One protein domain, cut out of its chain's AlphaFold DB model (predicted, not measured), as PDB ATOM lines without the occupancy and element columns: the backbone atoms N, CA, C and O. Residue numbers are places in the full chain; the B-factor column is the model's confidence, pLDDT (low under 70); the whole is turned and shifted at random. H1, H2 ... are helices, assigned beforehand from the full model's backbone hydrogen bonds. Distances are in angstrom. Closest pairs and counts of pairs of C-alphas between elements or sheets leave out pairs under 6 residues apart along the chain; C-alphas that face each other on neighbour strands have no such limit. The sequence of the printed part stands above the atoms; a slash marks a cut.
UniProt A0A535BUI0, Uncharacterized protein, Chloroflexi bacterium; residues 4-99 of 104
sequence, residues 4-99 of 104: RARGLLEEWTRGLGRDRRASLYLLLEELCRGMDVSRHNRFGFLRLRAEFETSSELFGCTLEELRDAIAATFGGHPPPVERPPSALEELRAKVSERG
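Overview. This is residues 4 to 99 of the 104 residues of an uncharacterized protein of Chloroflexi bacterium (UniProt A0A535BUI0). The longest helix, H3, lies beside a crossed pair, H2 and H4, with H1 at one end and H5 at the other. The printed part has 96 residues with five named helices, H1 to H5 in order: all helix. It spans 48 by 30 by 22 A and is only just loose, close to compact, radius of gyration of the C-alphas 15.3 A.

Arrangement. H3, residues 42 to 59, touches H4, residues 63 to 72, with residues 52 to 56 alone, closest at the C-alphas of Glu 53 and Leu 63, 6.4 A. H2, residues 18 to 33, touches H4 at 37 degrees, only just steep, closest at the C-alphas of Leu 28 and Arg 67, 5.5 A. H5, residues 87 to 98, touches no helix. Outside H3, with 12 of 14, every helix O i to N i+4 pair is within hydrogen-bond range.

Along the chain. H3 measures 26.0 A. H1, residues 4 to 14, begins at C-alpha 4, (-4.221, -23.533, -90.849); H5 ends at C-alpha 98, (-22.857, 13.738, -65.112).

Size, cuts and confidence. The link H4 to H5 is long; residues 56, 58 and 99 have pLDDT under 70.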
ATOM      1  N   ARG A   4      -5.674 -23.343 -90.934       84.69
ATOM      2  CA  ARG A   4      -4.221 -23.533 -90.849       84.69
ATOM      3  C   ARG A   4      -3.627 -22.589 -89.806       84.69
ATOM      4  O   ARG A   4      -2.871 -23.035 -88.948       84.69
ATOM      5  N   ALA A   5      -4.001 -21.316 -89.875       81.50
ATOM      6  CA  ALA A   5      -3.675 -20.278 -88.908       81.50
ATOM      7  C   ALA A   5      -4.053 -20.712 -87.487       81.50
ATOM      8  O   ALA A   5      -3.222 -20.685 -86.580       81.50
ATOM      9  N   ARG A   6      -5.281 -21.222 -87.324       85.06
ATOM     10  CA  ARG A   6      -5.768 -21.753 -86.048       85.06
ATOM     11  C   ARG A   6      -4.886 -22.882 -85.513       85.06
ATOM     12  O   ARG A   6      -4.467 -22.817 -84.364       85.06
ATOM     13  N   GLY A   7      -4.567 -23.879 -86.342       86.62
ATOM     14  CA  GLY A   7      -3.730 -25.008 -85.925       86.62
ATOM     15  C   GLY A   7      -2.313 -24.593 -85.511       86.62
ATOM     16  O   GLY A   7      -1.810 -25.063 -84.491       86.62
ATOM     17  N   LEU A   8      -1.684 -23.673 -86.252       87.12
ATOM     18  CA  LEU A   8      -0.366 -23.126 -85.901       87.12
ATOM     19  C   LEU A   8      -0.400 -22.363 -84.575       87.12
ATOM     20  O   LEU A   8       0.502 -22.509 -83.748       87.12
ATOM     21  N   LEU A   9      -1.453 -21.575 -84.359       86.69
ATOM     22  CA  LEU A   9      -1.620 -20.818 -83.131       86.69
ATOM     23  C   LEU A   9      -1.868 -21.730 -81.924       86.69
ATOM     24  O   LEU A   9      -1.290 -21.524 -80.860       86.69
ATOM     25  N   GLU A  10      -2.697 -22.761 -82.073       87.69
ATOM     26  CA  GLU A  10      -2.943 -23.760 -81.028       87.69
ATOM     27  C   GLU A  10      -1.663 -24.510 -80.643       87.69
ATOM     28  O   GLU A  10      -1.418 -24.751 -79.460       87.69
ATOM     29  N   GLU A  11      -0.824 -24.859 -81.618       89.44
ATOM     30  CA  GLU A  11       0.470 -25.498 -81.369       89.44
ATOM     31  C   GLU A  11       1.423 -24.559 -80.615       89.44
ATOM     32  O   GLU A  11       1.996 -24.925 -79.587       89.44
ATOM     33  N   TRP A  12       1.539 -23.311 -81.077       89.12
ATOM     34  CA  TRP A  12       2.388 -22.305 -80.443       89.12
ATOM     35  C   TRP A  12       1.939 -21.996 -79.010       89.12
ATOM     36  O   TRP A  12       2.752 -21.981 -78.084       89.12
ATOM     37  N   THR A  13       0.635 -21.815 -78.801       88.69
ATOM     38  CA  THR A  13       0.059 -21.516 -77.484       88.69
ATOM     39  C   THR A  13       0.169 -22.679 -76.506       88.69
ATOM     40  O   THR A  13       0.368 -22.430 -75.317       88.69
ATOM     41  N   ARG A  14       0.125 -23.936 -76.973       87.62
ATOM     42  CA  ARG A  14       0.425 -25.119 -76.143       87.62
ATOM     43  C   ARG A  14       1.859 -25.110 -75.610       87.62
ATOM     44  O   ARG A  14       2.084 -25.551 -74.485       87.62
ATOM     45  N   GLY A  15       2.805 -24.553 -76.367       89.50
ATOM     46  CA  GLY A  15       4.185 -24.339 -75.921       89.50
ATOM     47  C   GLY A  15       4.354 -23.220 -74.882       89.50
ATOM     48  O   GLY A  15       5.415 -23.107 -74.262       89.50
ATOM     49  N   LEU A  16       3.332 -22.386 -74.661       90.94
ATOM     50  CA  LEU A  16       3.370 -21.293 -73.694       90.94
ATOM     51  C   LEU A  16       2.792 -21.723 -72.339       90.94
ATOM     52  O   LEU A  16       1.628 -22.112 -72.205       90.94
ATOM     53  N   GLY A  17       3.592 -21.541 -71.287       90.88
ATOM     54  CA  GLY A  17       3.109 -21.634 -69.909       90.88
ATOM     55  C   GLY A  17       1.925 -20.692 -69.647       90.88
ATOM     56  O   GLY A  17       1.771 -19.660 -70.306       90.88
ATOM     57  N   ARG A  18       1.087 -21.041 -68.662       90.75
ATOM     58  CA  ARG A  18      -0.139 -20.296 -68.317       90.75
ATOM     59  C   ARG A  18       0.126 -18.809 -68.058       90.75
ATOM     60  O   ARG A  18      -0.601 -17.972 -68.584       90.75
ATOM     61  N   ASP A  19       1.190 -18.486 -67.326       90.12
ATOM     62  CA  ASP A  19       1.524 -17.099 -66.972       90.12
ATOM     63  C   ASP A  19       1.909 -16.270 -68.200       90.12
ATOM     64  O   ASP A  19       1.470 -15.134 -68.351       90.12
ATOM     65  N   ARG A  20       2.654 -16.858 -69.146       91.19
ATOM     66  CA  ARG A  20       3.004 -16.181 -70.405       91.19
ATOM     67  C   ARG A  20       1.772 -15.914 -71.258       91.19
ATOM     68  O   ARG A  20       1.651 -14.826 -71.810       91.19
ATOM     69  N   ARG A  21       0.847 -16.878 -71.336       92.69
ATOM     70  CA  ARG A  21      -0.446 -16.680 -72.010       92.69
ATOM     71  C   ARG A  21      -1.247 -15.561 -71.350       92.69
ATOM     72  O   ARG A  21      -1.881 -14.786 -72.054       92.69
ATOM     73  N   ALA A  22      -1.183 -15.443 -70.024       91.94
ATOM     74  CA  ALA A  22      -1.882 -14.399 -69.285       91.94
ATOM     75  C   ALA A  22      -1.296 -13.014 -69.580       91.94
ATOM     76  O   ALA A  22      -2.034 -12.107 -69.954       91.94
ATOM     77  N   SER A  23       0.029 -12.861 -69.496       91.19
ATOM     78  CA  SER A  23       0.700 -11.604 -69.850       91.19
ATOM     79  C   SER A  23       0.457 -11.214 -71.306       91.19
ATOM     80  O   SER A  23       0.184 -10.051 -71.591       91.19
ATOM     81  N   LEU A  24       0.515 -12.184 -72.222       91.25
ATOM     82  CA  LEU A  24       0.245 -11.962 -73.638       91.25
ATOM     83  C   LEU A  24      -1.199 -11.508 -73.872       91.25
ATOM     84  O   LEU A  24      -1.413 -10.542 -74.594       91.25
ATOM     85  N   TYR A  25      -2.175 -12.164 -73.240       92.38
ATOM     86  CA  TYR A  25      -3.577 -11.756 -73.319       92.38
ATOM     87  C   TYR A  25      -3.770 -10.311 -72.860       92.38
ATOM     88  O   TYR A  25      -4.361  -9.518 -73.586       92.38
ATOM     89  N   LEU A  26      -3.240  -9.954 -71.685       91.31
ATOM     90  CA  LEU A  26      -3.371  -8.603 -71.136       91.31
ATOM     91  C   LEU A  26      -2.740  -7.553 -72.057       91.31
ATOM     92  O   LEU A  26      -3.296  -6.471 -72.232       91.31
ATOM     93  N   LEU A  27      -1.607  -7.885 -72.677       89.88
ATOM     94  CA  LEU A  27      -0.946  -7.004 -73.628       89.88
ATOM     95  C   LEU A  27      -1.764  -6.816 -74.909       89.88
ATOM     96  O   LEU A  27      -1.939  -5.691 -75.366       89.88
ATOM     97  N   LEU A  28      -2.274  -7.908 -75.477       91.06
ATOM     98  CA  LEU A  28      -3.108  -7.870 -76.677       91.06
ATOM     99  C   LEU A  28      -4.413  -7.117 -76.426       91.06
ATOM    100  O   LEU A  28      -4.832  -6.332 -77.269       91.06
ATOM    101  N   GLU A  29      -5.023  -7.308 -75.260       90.81
ATOM    102  CA  GLU A  29      -6.208  -6.567 -74.837       90.81
ATOM    103  C   GLU A  29      -5.920  -5.059 -74.741       90.81
ATOM    104  O   GLU A  29      -6.715  -4.254 -75.225       90.81
ATOM    105  N   GLU A  30      -4.760  -4.658 -74.210       88.06
ATOM    106  CA  GLU A  30      -4.341  -3.250 -74.200       88.06
ATOM    107  C   GLU A  30      -4.141  -2.696 -75.618       88.06
ATOM    108  O   GLU A  30      -4.603  -1.599 -75.933       88.06
ATOM    109  N   LEU A  31      -3.485  -3.457 -76.498       89.81
ATOM    110  CA  LEU A  31      -3.263  -3.056 -77.889       89.81
ATOM    111  C   LEU A  31      -4.587  -2.909 -78.656       89.81
ATOM    112  O   LEU A  31      -4.758  -1.924 -79.376       89.81
ATOM    113  N   CYS A  32      -5.531  -3.837 -78.454       90.19
ATOM    114  CA  CYS A  32      -6.863  -3.813 -79.069       90.19
ATOM    115  C   CYS A  32      -7.719  -2.640 -78.565       90.19
ATOM    116  O   CYS A  32      -8.477  -2.056 -79.336       90.19
ATOM    117  N   ARG A  33      -7.594  -2.246 -77.288       86.62
ATOM    118  CA  ARG A  33      -8.273  -1.052 -76.738       86.62
ATOM    119  C   ARG A  33      -7.748   0.259 -77.321       86.62
ATOM    120  O   ARG A  33      -8.441   1.275 -77.266       86.62
ATOM    121  N   GLY A  34      -6.554   0.231 -77.903       85.38
ATOM    122  CA  GLY A  34      -5.919   1.380 -78.524       85.38
ATOM    123  C   GLY A  34      -5.066   2.200 -77.557       85.38
ATOM    124  O   GLY A  34      -4.917   1.907 -76.373       85.38
ATOM    125  N   MET A  35      -4.441   3.245 -78.098       85.12
ATOM    126  CA  MET A  35      -3.472   4.048 -77.359       85.12
ATOM    127  C   MET A  35      -4.159   4.969 -76.347       85.12
ATOM    128  O   MET A  35      -4.751   5.979 -76.724       85.12
ATOM    129  N   ASP A  36      -3.968   4.698 -75.059       85.44
ATOM    130  CA  ASP A  36      -4.205   5.675 -73.999       85.44
ATOM    131  C   ASP A  36      -2.968   6.569 -73.802       85.44
ATOM    132  O   ASP A  36      -1.969   6.165 -73.203       85.44
ATOM    133  N   VAL A  37      -3.035   7.809 -74.293       84.50
ATOM    134  CA  VAL A  37      -1.932   8.786 -74.189       84.50
ATOM    135  C   VAL A  37      -1.623   9.223 -72.757       84.50
ATOM    136  O   VAL A  37      -0.545   9.755 -72.511       84.50
ATOM    137  N   SER A  38      -2.540   9.007 -71.811       85.19
ATOM    138  CA  SER A  38      -2.293   9.294 -70.395       85.19
ATOM    139  C   SER A  38      -1.521   8.178 -69.685       85.19
ATOM    140  O   SER A  38      -1.012   8.393 -68.588       85.19
ATOM    141  N   ARG A  39      -1.400   7.001 -70.316       82.88
ATOM    142  CA  ARG A  39      -0.646   5.849 -69.796       82.88
ATOM    143  C   ARG A  39       0.616   5.546 -70.583       82.88
ATOM    144  O   ARG A  39       1.616   5.122 -70.009       82.88
ATOM    145  N   HIS A  40       0.554   5.683 -71.901       86.19
ATOM    146  CA  HIS A  40       1.562   5.124 -72.785       86.19
ATOM    147  C   HIS A  40       2.451   6.190 -73.400       86.19
ATOM    148  O   HIS A  40       2.000   7.233 -73.875       86.19
ATOM    149  N   ASN A  41       3.734   5.856 -73.519       88.19
ATOM    150  CA  ASN A  41       4.595   6.547 -74.459       88.19
ATOM    151  C   ASN A  41       4.148   6.217 -75.895       88.19
ATOM    152  O   ASN A  41       4.127   5.049 -76.287       88.19
ATOM    153  N   ARG A  42       3.837   7.251 -76.688       86.06
ATOM    154  CA  ARG A  42       3.344   7.113 -78.070       86.06
ATOM    155  C   ARG A  42       4.251   6.253 -78.950       86.06
ATOM    156  O   ARG A  42       3.753   5.403 -79.679       86.06
ATOM    157  N   PHE A  43       5.566   6.474 -78.899       87.81
ATOM    158  CA  PHE A  43       6.512   5.729 -79.731       87.81
ATOM    159  C   PHE A  43       6.559   4.254 -79.329       87.81
ATOM    160  O   PHE A  43       6.447   3.384 -80.188       87.81
ATOM    161  N   GLY A  44       6.656   3.975 -78.024       86.88
ATOM    162  CA  GLY A  44       6.677   2.606 -77.506       86.88
ATOM    163  C   GLY A  44       5.415   1.820 -77.866       86.88
ATOM    164  O   GLY A  44       5.515   0.700 -78.357       86.88
ATOM    165  N   PHE A  45       4.238   2.432 -77.699       89.75
ATOM    166  CA  PHE A  45       2.964   1.798 -78.042       89.75
ATOM    167  C   PHE A  45       2.863   1.487 -79.539       89.75
ATOM    168  O   PHE A  45       2.558   0.359 -79.914       89.75
ATOM    169  N   LEU A  46       3.140   2.472 -80.402       88.12
ATOM    170  CA  LEU A  46       3.026   2.295 -81.853       88.12
ATOM    171  C   LEU A  46       4.029   1.274 -82.388       88.12
ATOM    172  O   LEU A  46       3.678   0.473 -83.248       88.12
ATOM    173  N   ARG A  47       5.257   1.269 -81.856       90.62
ATOM    174  CA  ARG A  47       6.262   0.269 -82.213       90.62
ATOM    175  C   ARG A  47       5.800  -1.136 -81.833       90.62
ATOM    176  O   ARG A  47       5.841  -2.026 -82.673       90.62
ATOM    177  N   LEU A  48       5.344  -1.326 -80.596       87.94
ATOM    178  CA  LEU A  48       4.891  -2.632 -80.124       87.94
ATOM    179  C   LEU A  48       3.681  -3.130 -80.917       87.94
ATOM    180  O   LEU A  48       3.632  -4.291 -81.312       87.94
ATOM    181  N   ARG A  49       2.728  -2.238 -81.199       88.12
ATOM    182  CA  ARG A  49       1.578  -2.546 -82.044       88.12
ATOM    183  C   ARG A  49       2.017  -3.011 -83.436       88.12
ATOM    184  O   ARG A  49       1.553  -4.054 -83.875       88.12
ATOM    185  N   ALA A  50       2.940  -2.297 -84.080       87.62
ATOM    186  CA  ALA A  50       3.454  -2.666 -85.399       87.62
ATOM    187  C   ALA A  50       4.198  -4.015 -85.388       87.62
ATOM    188  O   ALA A  50       4.035  -4.818 -86.307       87.62
ATOM    189  N   GLU A  51       4.988  -4.292 -84.344       87.75
ATOM    190  CA  GLU A  51       5.664  -5.585 -84.163       87.75
ATOM    191  C   GLU A  51       4.648  -6.733 -84.075       87.75
ATOM    192  O   GLU A  51       4.832  -7.774 -84.713       87.75
ATOM    193  N   PHE A  52       3.549  -6.541 -83.342       86.38
ATOM    194  CA  PHE A  52       2.485  -7.534 -83.259       86.38
ATOM    195  C   PHE A  52       1.665  -7.649 -84.540       86.38
ATOM    196  O   PHE A  52       1.375  -8.770 -84.935       86.38
ATOM    197  N   GLU A  53       1.307  -6.550 -85.205       85.31
ATOM    198  CA  GLU A  53       0.592  -6.592 -86.489       85.31
ATOM    199  C   GLU A  53       1.414  -7.383 -87.519       85.31
ATOM    200  O   GLU A  53       0.915  -8.354 -88.082       85.31
ATOM    201  N   THR A  54       2.715  -7.094 -87.628       82.56
ATOM    202  CA  THR A  54       3.647  -7.830 -88.504       82.56
ATOM    203  C   THR A  54       3.795  -9.300 -88.091       82.56
ATOM    204  O   THR A  54       3.844 -10.197 -88.927       82.56
ATOM    205  N   SER A  55       3.860  -9.591 -86.789       72.94
ATOM    206  CA  SER A  55       3.963 -10.976 -86.306       72.94
ATOM    207  C   SER A  55       2.655 -11.751 -86.473       72.94
ATOM    208  O   SER A  55       2.674 -12.967 -86.631       72.94
ATOM    209  N   SER A  56       1.511 -11.069 -86.458       65.62
ATOM    210  CA  SER A  56       0.194 -11.681 -86.651       65.62
ATOM    211  C   SER A  56      -0.030 -12.048 -88.120       65.62
ATOM    212  O   SER A  56      -0.691 -13.051 -88.395       65.62
ATOM    213  N   GLU A  57       0.629 -11.350 -89.056       71.69
ATOM    214  CA  GLU A  57       0.734 -11.779 -90.457       71.69
ATOM    215  C   GLU A  57       1.407 -13.154 -90.591       71.69
ATOM    216  O   GLU A  57       0.978 -13.951 -91.425       71.69
ATOM    217  N   LEU A  58       2.385 -13.495 -89.734       69.75
ATOM    218  CA  LEU A  58       3.010 -14.832 -89.735       69.75
ATOM    219  C   LEU A  58       2.002 -15.940 -89.414       69.75
ATOM    220  O   LEU A  58       2.127 -17.060 -89.914       69.75
ATOM    221  N   PHE A  59       1.001 -15.628 -88.591       75.06
ATOM    222  CA  PHE A  59      -0.092 -16.538 -88.266       75.06
ATOM    223  C   PHE A  59      -1.298 -16.371 -89.194       75.06
ATOM    224  O   PHE A  59      -2.209 -17.185 -89.122       75.06
ATOM    225  N   GLY A  60      -1.326 -15.360 -90.067       83.56
ATOM    226  CA  GLY A  60      -2.478 -15.060 -90.920       83.56
ATOM    227  C   GLY A  60      -3.722 -14.633 -90.131       83.56
ATOM    228  O   GLY A  60      -4.837 -15.016 -90.490       83.56
ATOM    229  N   CYS A  61      -3.544 -13.888 -89.036       86.31
ATOM    230  CA  CYS A  61      -4.643 -13.404 -88.197       86.31
ATOM    231  C   CYS A  61      -4.473 -11.927 -87.815       86.31
ATOM    232  O   CYS A  61      -3.384 -11.366 -87.900       86.31
ATOM    233  N   THR A  62      -5.571 -11.296 -87.418       89.56
ATOM    234  CA  THR A  62      -5.591  -9.942 -86.843       89.56
ATOM    235  C   THR A  62      -5.198  -9.958 -85.360       89.56
ATOM    236  O   THR A  62      -5.176 -11.012 -84.721       89.56
ATOM    237  N   LEU A  63      -4.921  -8.782 -84.790       89.75
ATOM    238  CA  LEU A  63      -4.640  -8.625 -83.358       89.75
ATOM    239  C   LEU A  63      -5.801  -9.114 -82.479       89.75
ATOM    240  O   LEU A  63      -5.578  -9.775 -81.465       89.75
ATOM    241  N   GLU A  64      -7.030  -8.810 -82.883       90.75
ATOM    242  CA  GLU A  64      -8.257  -9.200 -82.198       90.75
ATOM    243  C   GLU A  64      -8.452 -10.717 -82.248       90.75
ATOM    244  O   GLU A  64      -8.749 -11.338 -81.229       90.75
ATOM    245  N   GLU A  65      -8.214 -11.336 -83.406       90.62
ATOM    246  CA  GLU A  65      -8.278 -12.792 -83.551       90.62
ATOM    247  C   GLU A  65      -7.202 -13.495 -82.720       90.62
ATOM    248  O   GLU A  65      -7.482 -14.521 -82.096       90.62
ATOM    249  N   LEU A  66      -5.991 -12.932 -82.671       90.44
ATOM    250  CA  LEU A  66      -4.918 -13.421 -81.815       90.44
ATOM    251  C   LEU A  66      -5.321 -13.326 -80.339       90.44
ATOM    252  O   LEU A  66      -5.225 -14.318 -79.616       90.44
ATOM    253  N   ARG A  67      -5.827 -12.169 -79.892       91.94
ATOM    254  CA  ARG A  67      -6.335 -11.970 -78.526       91.94
ATOM    255  C   ARG A  67      -7.399 -13.004 -78.174       91.94
ATOM    256  O   ARG A  67      -7.289 -13.655 -77.134       91.94
ATOM    257  N   ASP A  68      -8.407 -13.158 -79.025       91.31
ATOM    258  CA  ASP A  68      -9.544 -14.049 -78.788       91.31
ATOM    259  C   ASP A  68      -9.100 -15.509 -78.715       91.31
ATOM    260  O   ASP A  68      -9.560 -16.271 -77.861       91.31
ATOM    261  N   ALA A  69      -8.145 -15.896 -79.555       90.31
ATOM    262  CA  ALA A  69      -7.592 -17.234 -79.527       90.31
ATOM    263  C   ALA A  69      -6.759 -17.499 -78.260       90.31
ATOM    264  O   ALA A  69      -6.894 -18.570 -77.670       90.31
ATOM    265  N   ILE A  70      -5.975 -16.526 -77.766       91.19
ATOM    266  CA  ILE A  70      -5.321 -16.639 -76.449       91.19
ATOM    267  C   ILE A  70      -6.370 -16.734 -75.330       91.19
ATOM    268  O   ILE A  70      -6.233 -17.578 -74.438       91.19
ATOM    269  N   ALA A  71      -7.427 -15.920 -75.382       91.81
ATOM    270  CA  ALA A  71      -8.511 -15.921 -74.400       91.81
ATOM    271  C   ALA A  71      -9.223 -17.283 -74.329       91.81
ATOM    272  O   ALA A  71      -9.489 -17.795 -73.237       91.81
ATOM    273  N   ALA A  72      -9.458 -17.919 -75.480       91.44
ATOM    274  CA  ALA A  72     -10.058 -19.248 -75.570       91.44
ATOM    275  C   ALA A  72      -9.236 -20.321 -74.833       91.44
ATOM    276  O   ALA A  72      -9.806 -21.253 -74.266       91.44
ATOM    277  N   THR A  73      -7.911 -20.157 -74.734       91.88
ATOM    278  CA  THR A  73      -7.046 -21.093 -73.990       91.88
ATOM    279  C   THR A  73      -7.266 -21.084 -72.470       91.88
ATOM    280  O   THR A  73      -6.735 -21.951 -71.768       91.88
ATOM    281  N   PHE A  74      -8.043 -20.123 -71.958       90.44
ATOM    282  CA  PHE A  74      -8.488 -20.043 -70.565       90.44
ATOM    283  C   PHE A  74      -9.921 -20.559 -70.354       90.44
ATOM    284  O   PHE A  74     -10.473 -20.397 -69.269       90.44
ATOM    285  N   GLY A  75     -10.550 -21.159 -71.371       85.06
ATOM    286  CA  GLY A  75     -11.902 -21.711 -71.249       85.06
ATOM    287  C   GLY A  75     -12.980 -20.647 -71.025       85.06
ATOM    288  O   GLY A  75     -13.945 -20.898 -70.314       85.06
ATOM    289  N   GLY A  76     -12.801 -19.447 -71.585       78.06
ATOM    290  CA  GLY A  76     -13.754 -18.338 -71.438       78.06
ATOM    291  C   GLY A  76     -13.580 -17.506 -70.165       78.06
ATOM    292  O   GLY A  76     -14.312 -16.540 -69.969       78.06
ATOM    293  N   HIS A  77     -12.583 -17.824 -69.335       84.44
ATOM    294  CA  HIS A  77     -12.231 -17.053 -68.143       84.44
ATOM    295  C   HIS A  77     -10.803 -16.501 -68.250       84.44
ATOM    296  O   HIS A  77      -9.910 -16.954 -67.526       84.44
ATOM    297  N   PRO A  78     -10.547 -15.560 -69.179       85.38
ATOM    298  CA  PRO A  78      -9.241 -14.932 -69.267       85.38
ATOM    299  C   PRO A  78      -8.922 -14.170 -67.970       85.38
ATOM    300  O   PRO A  78      -9.837 -13.768 -67.243       85.38
ATOM    301  N   PRO A  79      -7.631 -13.972 -67.657       86.62
ATOM    302  CA  PRO A  79      -7.238 -13.235 -66.466       86.62
ATOM    303  C   PRO A  79      -7.843 -11.821 -66.488       86.62
ATOM    304  O   PRO A  79      -7.864 -11.179 -67.545       86.62
ATOM    305  N   PRO A  80      -8.340 -11.329 -65.341       82.81
ATOM    306  CA  PRO A  80      -8.875  -9.981 -65.256       82.81
ATOM    307  C   PRO A  80      -7.780  -8.954 -65.553       82.81
ATOM    308  O   PRO A  80      -6.616  -9.131 -65.191       82.81
ATOM    309  N   VAL A  81      -8.169  -7.845 -66.186       78.00
ATOM    310  CA  VAL A  81      -7.295  -6.677 -66.321       78.00
ATOM    311  C   VAL A  81      -7.248  -5.970 -64.965       78.00
ATOM    312  O   VAL A  81      -7.990  -5.023 -64.715       78.00
ATOM    313  N   GLU A  82      -6.403  -6.459 -64.061       76.19
ATOM    314  CA  GLU A  82      -6.157  -5.836 -62.758       76.19
ATOM    315  C   GLU A  82      -5.235  -4.629 -62.934       76.19
ATOM    316  O   GLU A  82      -4.019  -4.701 -62.761       76.19
ATOM    317  N   ARG A  83      -5.817  -3.494 -63.328       79.62
ATOM    318  CA  ARG A  83      -5.103  -2.217 -63.373       79.62
ATOM    319  C   ARG A  83      -5.968  -1.092 -62.807       79.62
ATOM    320  O   ARG A  83      -7.172  -1.075 -63.068       79.62
ATOM    321  N   PRO A  84      -5.381  -0.124 -62.081       81.81
ATOM    322  CA  PRO A  84      -6.094   1.099 -61.734       81.81
ATOM    323  C   PRO A  84      -6.468   1.845 -63.021       81.81
ATOM    324  O   PRO A  84      -5.681   1.771 -63.972       81.81
ATOM    325  N   PRO A  85      -7.617   2.542 -63.082       85.00
ATOM    326  CA  PRO A  85      -8.040   3.312 -64.254       85.00
ATOM    327  C   PRO A  85      -7.048   4.442 -64.583       85.00
ATOM    328  O   PRO A  85      -6.273   4.870 -63.732       85.00
ATOM    329  N   SER A  86      -7.017   4.895 -65.836       86.69
ATOM    330  CA  SER A  86      -6.201   6.043 -66.232       86.69
ATOM    331  C   SER A  86      -6.910   7.341 -65.946       86.69
ATOM    332  O   SER A  86      -8.127   7.377 -65.802       86.69
ATOM    333  N   ALA A  87      -6.161   8.441 -66.016       86.56
ATOM    334  CA  ALA A  87      -6.737   9.775 -66.015       86.56
ATOM    335  C   ALA A  87      -7.839   9.948 -67.081       86.56
ATOM    336  O   ALA A  87      -8.852  10.589 -66.805       86.56
ATOM    337  N   LEU A  88      -7.687   9.360 -68.277       85.69
ATOM    338  CA  LEU A  88      -8.720   9.420 -69.319       85.69
ATOM    339  C   LEU A  88      -9.915   8.505 -69.032       85.69
ATOM    340  O   LEU A  88     -11.050   8.922 -69.257       85.69
ATOM    341  N   GLU A  89      -9.697   7.291 -68.521       87.50
ATOM    342  CA  GLU A  89     -10.788   6.394 -68.116       87.50
ATOM    343  C   GLU A  89     -11.594   6.987 -66.953       87.50
ATOM    344  O   GLU A  89     -12.824   6.983 -66.986       87.50
ATOM    345  N   GLU A  90     -10.918   7.576 -65.968       89.06
ATOM    346  CA  GLU A  90     -11.549   8.297 -64.864       89.06
ATOM    347  C   GLU A  90     -12.330   9.521 -65.348       89.06
ATOM    348  O   GLU A  90     -13.455   9.756 -64.901       89.06
ATOM    349  N   LEU A  91     -11.751  10.321 -66.250       86.25
ATOM    350  CA  LEU A  91     -12.430  11.480 -66.824       86.25
ATOM    351  C   LEU A  91     -13.676  11.047 -67.600       86.25
ATOM    352  O   LEU A  91     -14.740  11.638 -67.421       86.25
ATOM    353  N   ARG A  92     -13.566   9.992 -68.414       86.19
ATOM    354  CA  ARG A  92     -14.692   9.422 -69.158       86.19
ATOM    355  C   ARG A  92     -15.804   8.975 -68.214       86.19
ATOM    356  O   ARG A  92     -16.948   9.350 -68.443       86.19
ATOM    357  N   ALA A  93     -15.478   8.239 -67.149       87.12
ATOM    358  CA  ALA A  93     -16.458   7.802 -66.153       87.12
ATOM    359  C   ALA A  93     -17.187   8.998 -65.514       87.12
ATOM    360  O   ALA A  93     -18.416   9.053 -65.528       87.12
ATOM    361  N   LYS A  94     -16.437  10.019 -65.073       86.50
ATOM    362  CA  LYS A  94     -16.994  11.251 -64.486       86.50
ATOM    363  C   LYS A  94     -17.915  12.010 -65.448       86.50
ATOM    364  O   LYS A  94     -18.926  12.564 -65.019       86.50
ATOM    365  N   VAL A  95     -17.570  12.074 -66.735       85.94
ATOM    366  CA  VAL A  95     -18.399  12.732 -67.762       85.94
ATOM    367  C   VAL A  95     -19.664  11.921 -68.045       85.94
ATOM    368  O   VAL A  95     -20.747  12.499 -68.122       85.94
ATOM    369  N   SER A  96     -19.553  10.594 -68.154       83.31
ATOM    370  CA  SER A  96     -20.700   9.705 -68.365       83.31
ATOM    371  C   SER A  96     -21.713   9.771 -67.218       83.31
ATOM    372  O   SER A  96     -22.908   9.839 -67.483       83.31
ATOM    373  N   GLU A  97     -21.261   9.831 -65.962       83.38
ATOM    374  CA  GLU A  97     -22.136   9.953 -64.784       83.38
ATOM    375  C   GLU A  97     -22.886  11.292 -64.715       83.38
ATOM    376  O   GLU A  97     -24.023  11.353 -64.250       83.38
ATOM    377  N   ARG A  98     -22.267  12.386 -65.172       76.81
ATOM    378  CA  ARG A  98     -22.857  13.738 -65.112       76.81
ATOM    379  C   ARG A  98     -23.774  14.063 -66.299       76.81
ATOM    380  O   ARG A  98     -24.466  15.088 -66.273       76.81
ATOM    381  N   GLY A  99     -23.791  13.194 -67.312       65.06
ATOM    382  CA  GLY A  99     -24.346  13.478 -68.631       65.06
ATOM    383  C   GLY A  99     -23.450  14.462 -69.384       65.06
ATOM    384  O   GLY A  99     -23.027  15.483 -68.838       65.06
TER     385      GLY A  99